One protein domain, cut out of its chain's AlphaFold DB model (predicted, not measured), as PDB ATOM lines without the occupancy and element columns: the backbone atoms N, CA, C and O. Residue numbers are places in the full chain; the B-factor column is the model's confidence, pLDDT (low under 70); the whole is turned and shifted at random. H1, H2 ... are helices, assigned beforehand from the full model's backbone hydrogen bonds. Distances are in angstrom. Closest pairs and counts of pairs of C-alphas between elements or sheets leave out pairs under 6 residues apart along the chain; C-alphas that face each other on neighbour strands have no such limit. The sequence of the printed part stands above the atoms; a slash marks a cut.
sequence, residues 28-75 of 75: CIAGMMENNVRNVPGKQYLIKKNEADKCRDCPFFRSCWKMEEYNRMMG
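Overview. This is residues 28 to 75 of the 75 residues of an uncharacterized protein of Syntrophorhabdus sp. PtaU1.Bin058 (UniProt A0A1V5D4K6). Five short helices are strung along a slightly elongated body, with H1 at one end, H5 at the other, and H2 and H3 between them. H4 sits off to one side of this row, and the loop of residues 35 to 41 swings out beyond H1 before the backbone returns to H2. The printed part has 48 residues with five named helices, in the order H1, H2, H3, H4, H5, and no named strand; the class is all helix. Contacts between helices are few, yet the whole is compact, with a radius of gyration of the C-alphas of 10.5 A. The C-alphas span 30 by 20 by 17 A along their three main axes, which is only just elongated.

Along the chain. H1 holds residues 28 to 34, from Cys 28 to Glu 34, and measures 10.1 A from first to last C-alpha; C-alpha 28 is at (46.263, -30.503, 45.963). H2 holds residues 42 to 48, from Gly 42 to Lys 48, and measures 9.9 A; C-alpha 42 is at (44.837, -33.717, 42.781). H3 holds residues 52 to 55, from Ala 52 to Cys 55, and measures 5.5 A. H4 holds residues 61 to 64, from Phe 61 to Cys 64, and measures 5.3 A. H5 holds residues 67 to 74, from Met 67 to Met 74; it is the longest helix by residues, with 8, and measures 10.5 A, ending with C-alpha 74 at (50.610, -43.361, 54.884).

Arrangement. H1 and H2 touch, with 7 pairs of C-alphas within 8 A; the closest C-alphas are those of Cys 28 and Gly 42, 4.7 A apart. Their lines stand at 80 degrees, about perpendicular. H2 and H3 touch as well, with 4 pairs of C-alphas within 8 A; the closest are those of Leu 46 and Ala 52, 5.1 A apart. H1 and H3 are close but not clearly touching, and their closest C-alphas, those of Cys 28 and Cys 55, are 7.6 A apart. H4 touches no helix. It is close to H3 but not clearly touching, with the closest C-alphas, those of Cys 55 and Phe 61, 5.9 A apart. It is also close to H2 but not clearly touching, with the closest C-alphas, those of Lys 43 and Cys 64, 7.5 A apart. H4 and H5 meet only through their link. H5 touches no helix but is near H3, where the closest C-alphas, those of Ala 52 and Met 74, are 7.7 A apart. H1 and H4 are apart, and H5 is apart from both H1 and H2. In H1, H2 and H5 every pair of O of residue i and N of residue i+4 is within hydrogen-bond range. H3 and H4, with 4 residues each, are too short for such a pair; in each, the 1 pair of O of residue i and N of residue i+3 is within range.

Size, cuts and confidence. The two C-alphas farthest apart are those of Asn 36 and Glu 68, at 30.5 A. The first and last printed C-alphas, those of Cys 28 and Gly 75, are 20.1 A apart. The printed part runs from residue 28 to residue 75, the chain's last residue, and has no cut. The links from H2 to H3, from H3 to H4 and from H4 to H5 are tight; the link from H1 to H2, with 7 residues, is short, and no link is long. The mean pLDDT of the printed part is 78.8, and 1 printed residue, residue 75, is under 70.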
ATOM      1  N   CYS A  28      45.976 -29.852  47.237       76.62
ATOM      2  CA  CYS A  28      46.263 -30.503  45.963       76.62
ATOM      3  C   CYS A  28      46.050 -29.572  44.767       76.62
ATOM      4  O   CYS A  28      46.868 -29.550  43.857       76.62
ATOM      5  N   ILE A  29      44.979 -28.778  44.784       76.25
ATOM      6  CA  ILE A  29      44.668 -27.822  43.721       76.25
ATOM      7  C   ILE A  29      45.655 -26.658  43.749       76.25
ATOM      8  O   ILE A  29      46.152 -26.274  42.695       76.25
ATOM      9  N   ALA A  30      45.978 -26.138  44.937       79.94
ATOM     10  CA  ALA A  30      46.975 -25.082  45.092       79.94
ATOM     11  C   ALA A  30      48.337 -25.517  44.522       79.94
ATOM     12  O   ALA A  30      48.852 -24.871  43.612       79.94
ATOM     13  N   GLY A  31      48.843 -26.682  44.942       78.31
ATOM     14  CA  GLY A  31      50.115 -27.205  44.445       78.31
ATOM     15  C   GLY A  31      50.099 -27.488  42.938       78.31
ATOM     16  O   GLY A  31      51.061 -27.176  42.234       78.31
ATOM     17  N   MET A  32      48.990 -28.017  42.408       79.06
ATOM     18  CA  MET A  32      48.835 -28.216  40.965       79.06
ATOM     19  C   MET A  32      48.859 -26.898  40.186       79.06
ATOM     20  O   MET A  32      49.514 -26.836  39.147       79.06
ATOM     21  N   MET A  33      48.183 -25.855  40.677       79.75
ATOM     22  CA  MET A  33      48.189 -24.527  40.058       79.75
ATOM     23  C   MET A  33      49.593 -23.933  40.017       79.75
ATOM     24  O   MET A  33      50.027 -23.483  38.958       79.75
ATOM     25  N   GLU A  34      50.316 -23.980  41.137       81.25
ATOM     26  CA  GLU A  34      51.689 -23.468  41.231       81.25
ATOM     27  C   GLU A  34      52.638 -24.184  40.263       81.25
ATOM     28  O   GLU A  34      53.514 -23.567  39.664       81.25
ATOM     29  N   ASN A  35      52.433 -25.485  40.057       78.12
ATOM     30  CA  ASN A  35      53.287 -26.313  39.208       78.12
ATOM     31  C   ASN A  35      52.751 -26.463  37.771       78.12
ATOM     32  O   ASN A  35      53.258 -27.293  37.020       78.12
ATOM     33  N   ASN A  36      51.719 -25.699  37.385       80.50
ATOM     34  CA  ASN A  36      51.036 -25.805  36.089       80.50
ATOM     35  C   ASN A  36      50.620 -27.243  35.711       80.50
ATOM     36  O   ASN A  36      50.547 -27.601  34.534       80.50
ATOM     37  N   VAL A  37      50.316 -28.079  36.706       73.62
ATOM     38  CA  VAL A  37      49.917 -29.470  36.483       73.62
ATOM     39  C   VAL A  37      48.466 -29.512  36.033       73.62
ATOM     40  O   VAL A  37      47.560 -29.040  36.718       73.62
ATOM     41  N   ARG A  38      48.248 -30.118  34.869       73.88
ATOM     42  CA  ARG A  38      46.933 -30.327  34.254       73.88
ATOM     43  C   ARG A  38      46.741 -31.821  33.997       73.88
ATOM     44  O   ARG A  38      47.718 -32.558  33.911       73.88
ATOM     45  N   ASN A  39      45.492 -32.267  33.874       75.00
ATOM     46  CA  ASN A  39      45.126 -33.653  33.527       75.00
ATOM     47  C   ASN A  39      45.540 -34.744  34.536       75.00
ATOM     48  O   ASN A  39      45.574 -35.921  34.191       75.00
ATOM     49  N   VAL A  40      45.824 -34.380  35.788       74.81
ATOM     50  CA  VAL A  40      46.091 -35.337  36.874       74.81
ATOM     51  C   VAL A  40      45.107 -35.066  38.011       74.81
ATOM     52  O   VAL A  40      44.901 -33.904  38.351       74.81
ATOM     53  N   PRO A  41      44.485 -36.081  38.629       77.81
ATOM     54  CA  PRO A  41      43.652 -35.848  39.802       77.81
ATOM     55  C   PRO A  41      44.514 -35.380  40.983       77.81
ATOM     56  O   PRO A  41      45.553 -35.972  41.277       77.81
ATOM     57  N   GLY A  42      44.062 -34.347  41.701       76.31
ATOM     58  CA  GLY A  42      44.837 -33.717  42.781       76.31
ATOM     59  C   GLY A  42      45.289 -34.676  43.885       76.31
ATOM     60  O   GLY A  42      46.380 -34.523  44.429       76.31
ATOM     61  N   LYS A  43      44.497 -35.720  44.151       79.69
ATOM     62  CA  LYS A  43      44.883 -36.840  45.017       79.69
ATOM     63  C   LYS A  43      46.176 -37.502  44.530       79.69
ATOM     64  O   LYS A  43      47.157 -37.517  45.256       79.69
ATOM     65  N   GLN A  44      46.204 -37.985  43.287       78.94
ATOM     66  CA  GLN A  44      47.385 -38.623  42.684       78.94
ATOM     67  C   GLN A  44      48.588 -37.681  42.616       78.94
ATOM     68  O   GLN A  44      49.722 -38.122  42.781       78.94
ATOM     69  N   TYR A  45      48.347 -36.389  42.398       84.25
ATOM     70  CA  TYR A  45      49.405 -35.388  42.385       84.25
ATOM     71  C   TYR A  45      50.141 -35.294  43.731       84.25
ATOM     72  O   TYR A  45      51.365 -35.414  43.757       84.25
ATOM     73  N   LEU A  46      49.411 -35.148  44.844       83.19
ATOM     74  CA  LEU A  46      50.026 -35.079  46.176       83.19
ATOM     75  C   LEU A  46      50.715 -36.389  46.565       83.19
ATOM     76  O   LEU A  46      51.793 -36.361  47.144       83.19
ATOM     77  N   ILE A  47      50.137 -37.531  46.189       83.75
ATOM     78  CA  ILE A  47      50.738 -38.850  46.435       83.75
ATOM     79  C   ILE A  47      52.094 -38.963  45.741       83.75
ATOM     80  O   ILE A  47      53.081 -39.326  46.372       83.75
ATOM     81  N   LYS A  48      52.168 -38.598  44.454       84.25
ATOM     82  CA  LYS A  48      53.424 -38.617  43.688       84.25
ATOM     83  C   LYS A  48      54.493 -37.693  44.267       84.25
ATOM     84  O   LYS A  48      55.674 -37.962  44.088       84.25
ATOM     85  N   LYS A  49      54.085 -36.615  44.939       83.75
ATOM     86  CA  LYS A  49      54.988 -35.688  45.624       83.75
ATOM     87  C   LYS A  49      55.323 -36.086  47.064       83.75
ATOM     88  O   LYS A  49      56.120 -35.398  47.687       83.75
ATOM     89  N   ASN A  50      54.761 -37.182  47.579       83.00
ATOM     90  CA  ASN A  50      54.870 -37.562  48.991       83.00
ATOM     91  C   ASN A  50      54.307 -36.481  49.943       83.00
ATOM     92  O   ASN A  50      54.737 -36.319  51.076       83.00
ATOM     93  N   GLU A  51      53.315 -35.725  49.469       84.38
ATOM     94  CA  GLU A  51      52.631 -34.645  50.196       84.38
ATOM     95  C   GLU A  51      51.175 -35.034  50.510       84.38
ATOM     96  O   GLU A  51      50.282 -34.190  50.615       84.38
ATOM     97  N   ALA A  52      50.899 -36.339  50.598       82.31
ATOM     98  CA  ALA A  52      49.571 -36.857  50.915       82.31
ATOM     99  C   ALA A  52      49.128 -36.490  52.345       82.31
ATOM    100  O   ALA A  52      47.926 -36.435  52.609       82.31
ATOM    101  N   ASP A  53      50.065 -36.164  53.243       83.38
ATOM    102  CA  ASP A  53      49.779 -35.663  54.593       83.38
ATOM    103  C   ASP A  53      48.870 -34.420  54.556       83.38
ATOM    104  O   ASP A  53      47.868 -34.371  55.266       83.38
ATOM    105  N   LYS A  54      49.103 -33.507  53.599       78.62
ATOM    106  CA  LYS A  54      48.295 -32.295  53.381       78.62
ATOM    107  C   LYS A  54      46.820 -32.587  53.105       78.62
ATOM    108  O   LYS A  54      45.976 -31.704  53.239       78.62
ATOM    109  N   CYS A  55      46.470 -33.812  52.697       78.75
ATOM    110  CA  CYS A  55      45.070 -34.199  52.543       78.75
ATOM    111  C   CYS A  55      44.343 -34.313  53.887       78.75
ATOM    112  O   CYS A  55      43.128 -34.154  53.887       78.75
ATOM    113  N   ARG A  56      45.038 -34.574  55.001       79.12
ATOM    114  CA  ARG A  56      44.440 -34.782  56.329       79.12
ATOM    115  C   ARG A  56      43.649 -33.567  56.811       79.12
ATOM    116  O   ARG A  56      42.544 -33.728  57.319       79.12
ATOM    117  N   ASP A  57      44.192 -32.374  56.591       73.62
ATOM    118  CA  ASP A  57      43.580 -31.094  56.971       73.62
ATOM    119  C   ASP A  57      42.663 -30.519  55.878       73.62
ATOM    120  O   ASP A  57      42.107 -29.428  56.008       73.62
ATOM    121  N   CYS A  58      42.479 -31.245  54.772       76.12
ATOM    122  CA  CYS A  58      41.600 -30.816  53.699       76.12
ATOM    123  C   CYS A  58      40.126 -30.979  54.116       76.12
ATOM    124  O   CYS A  58      39.712 -32.084  54.474       76.12
ATOM    125  N   PRO A  59      39.269 -29.952  53.959       72.06
ATOM    126  CA  PRO A  59      37.838 -30.071  54.264       72.06
ATOM    127  C   PRO A  59      37.128 -31.126  53.397       72.06
ATOM    128  O   PRO A  59      36.098 -31.670  53.786       72.06
ATOM    129  N   PHE A  60      37.704 -31.467  52.242       72.75
ATOM    130  CA  PHE A  60      37.207 -32.503  51.335       72.75
ATOM    131  C   PHE A  60      37.827 -33.882  51.586       72.75
ATOM    132  O   PHE A  60      37.572 -34.808  50.817       72.75
ATOM    133  N   PHE A  61      38.631 -34.048  52.643       79.38
ATOM    134  CA  PHE A  61      39.328 -35.299  52.944       79.38
ATOM    135  C   PHE A  61      38.383 -36.499  52.913       79.38
ATOM    136  O   PHE A  61      38.595 -37.423  52.136       79.38
ATOM    137  N   ARG A  62      37.283 -36.440  53.677       74.94
ATOM    138  CA  ARG A  62      36.291 -37.526  53.767       74.94
ATOM    139  C   ARG A  62      35.556 -37.805  52.453       74.94
ATOM    140  O   ARG A  62      34.985 -38.878  52.301       74.94
ATOM    141  N   SER A  63      35.553 -36.856  51.516       74.56
ATOM    142  CA  SER A  63      34.975 -37.034  50.179       74.56
ATOM    143  C   SER A  63      35.963 -37.654  49.186       74.56
ATOM    144  O   SER A  63      35.537 -38.287  48.226       74.56
ATOM    145  N   CYS A  64      37.272 -37.483  49.395       76.38
ATOM    146  CA  CYS A  64      38.322 -37.994  48.502       76.38
ATOM    147  C   CYS A  64      39.002 -39.278  49.005       76.38
ATOM    148  O   CYS A  64      39.571 -40.031  48.204       76.38
ATOM    149  N   TRP A  65      38.974 -39.510  50.314       77.69
ATOM    150  CA  TRP A  65      39.650 -40.602  50.996       77.69
ATOM    151  C   TRP A  65      38.683 -41.352  51.897       77.69
ATOM    152  O   TRP A  65      37.999 -40.767  52.740       77.69
ATOM    153  N   LYS A  66      38.705 -42.680  51.782       82.88
ATOM    154  CA  LYS A  66      38.282 -43.535  52.889       82.88
ATOM    155  C   LYS A  66      39.430 -43.585  53.893       82.88
ATOM    156  O   LYS A  66      40.583 -43.716  53.492       82.88
ATOM    157  N   MET A  67      39.130 -43.490  55.186       80.06
ATOM    158  CA  MET A  67      40.162 -43.450  56.233       80.06
ATOM    159  C   MET A  67      41.083 -44.685  56.184       80.06
ATOM    160  O   MET A  67      42.290 -44.555  56.339       80.06
ATOM    161  N   GLU A  68      40.536 -45.859  55.856       83.81
ATOM    162  CA  GLU A  68      41.308 -47.091  55.634       83.81
ATOM    163  C   GLU A  68      42.269 -46.997  54.441       83.81
ATOM    164  O   GLU A  68      43.405 -47.455  54.512       83.81
ATOM    165  N   GLU A  69      41.819 -46.392  53.342       82.00
ATOM    166  CA  GLU A  69      42.623 -46.208  52.131       82.00
ATOM    167  C   GLU A  69      43.768 -45.218  52.380       82.00
ATOM    168  O   GLU A  69      44.889 -45.443  51.935       82.00
ATOM    169  N   TYR A  70      43.496 -44.155  53.138       82.94
ATOM    170  CA  TYR A  70      44.504 -43.182  53.538       82.94
ATOM    171  C   TYR A  70      45.552 -43.794  54.474       82.94
ATOM    172  O   TYR A  70      46.747 -43.664  54.227       82.94
ATOM    173  N   ASN A  71      45.114 -44.526  55.502       82.25
ATOM    174  CA  ASN A  71      46.017 -45.190  56.445       82.25
ATOM    175  C   ASN A  71      46.893 -46.249  55.763       82.25
ATOM    176  O   ASN A  71      48.059 -46.376  56.109       82.25
ATOM    177  N   ARG A  72      46.365 -46.972  54.766       83.94
ATOM    178  CA  ARG A  72      47.149 -47.918  53.953       83.94
ATOM    179  C   ARG A  72      48.224 -47.257  53.098       83.94
ATOM    180  O   ARG A  72      49.159 -47.936  52.701       83.94
ATOM    181  N   MET A  73      48.054 -45.985  52.751       78.62
ATOM    182  CA  MET A  73      49.025 -45.260  51.938       78.62
ATOM    183  C   MET A  73      50.078 -44.532  52.777       78.62
ATOM    184  O   MET A  73      51.203 -44.377  52.322       78.62
ATOM    185  N   MET A  74      49.701 -44.053  53.964       77.69
ATOM    186  CA  MET A  74      50.610 -43.361  54.884       77.69
ATOM    187  C   MET A  74      51.399 -44.315  55.797       77.69
ATOM    188  O   MET A  74      52.260 -43.843  56.538       77.69
ATOM    189  N   GLY A  75      51.056 -45.608  55.794       62.50
ATOM    190  CA  GLY A  75      51.669 -46.663  56.606       62.50
ATOM    191  C   GLY A  75      52.807 -47.387  55.908       62.50
ATOM    192  O   GLY A  75      52.703 -47.599  54.679       62.50
TER     193      GLY A  75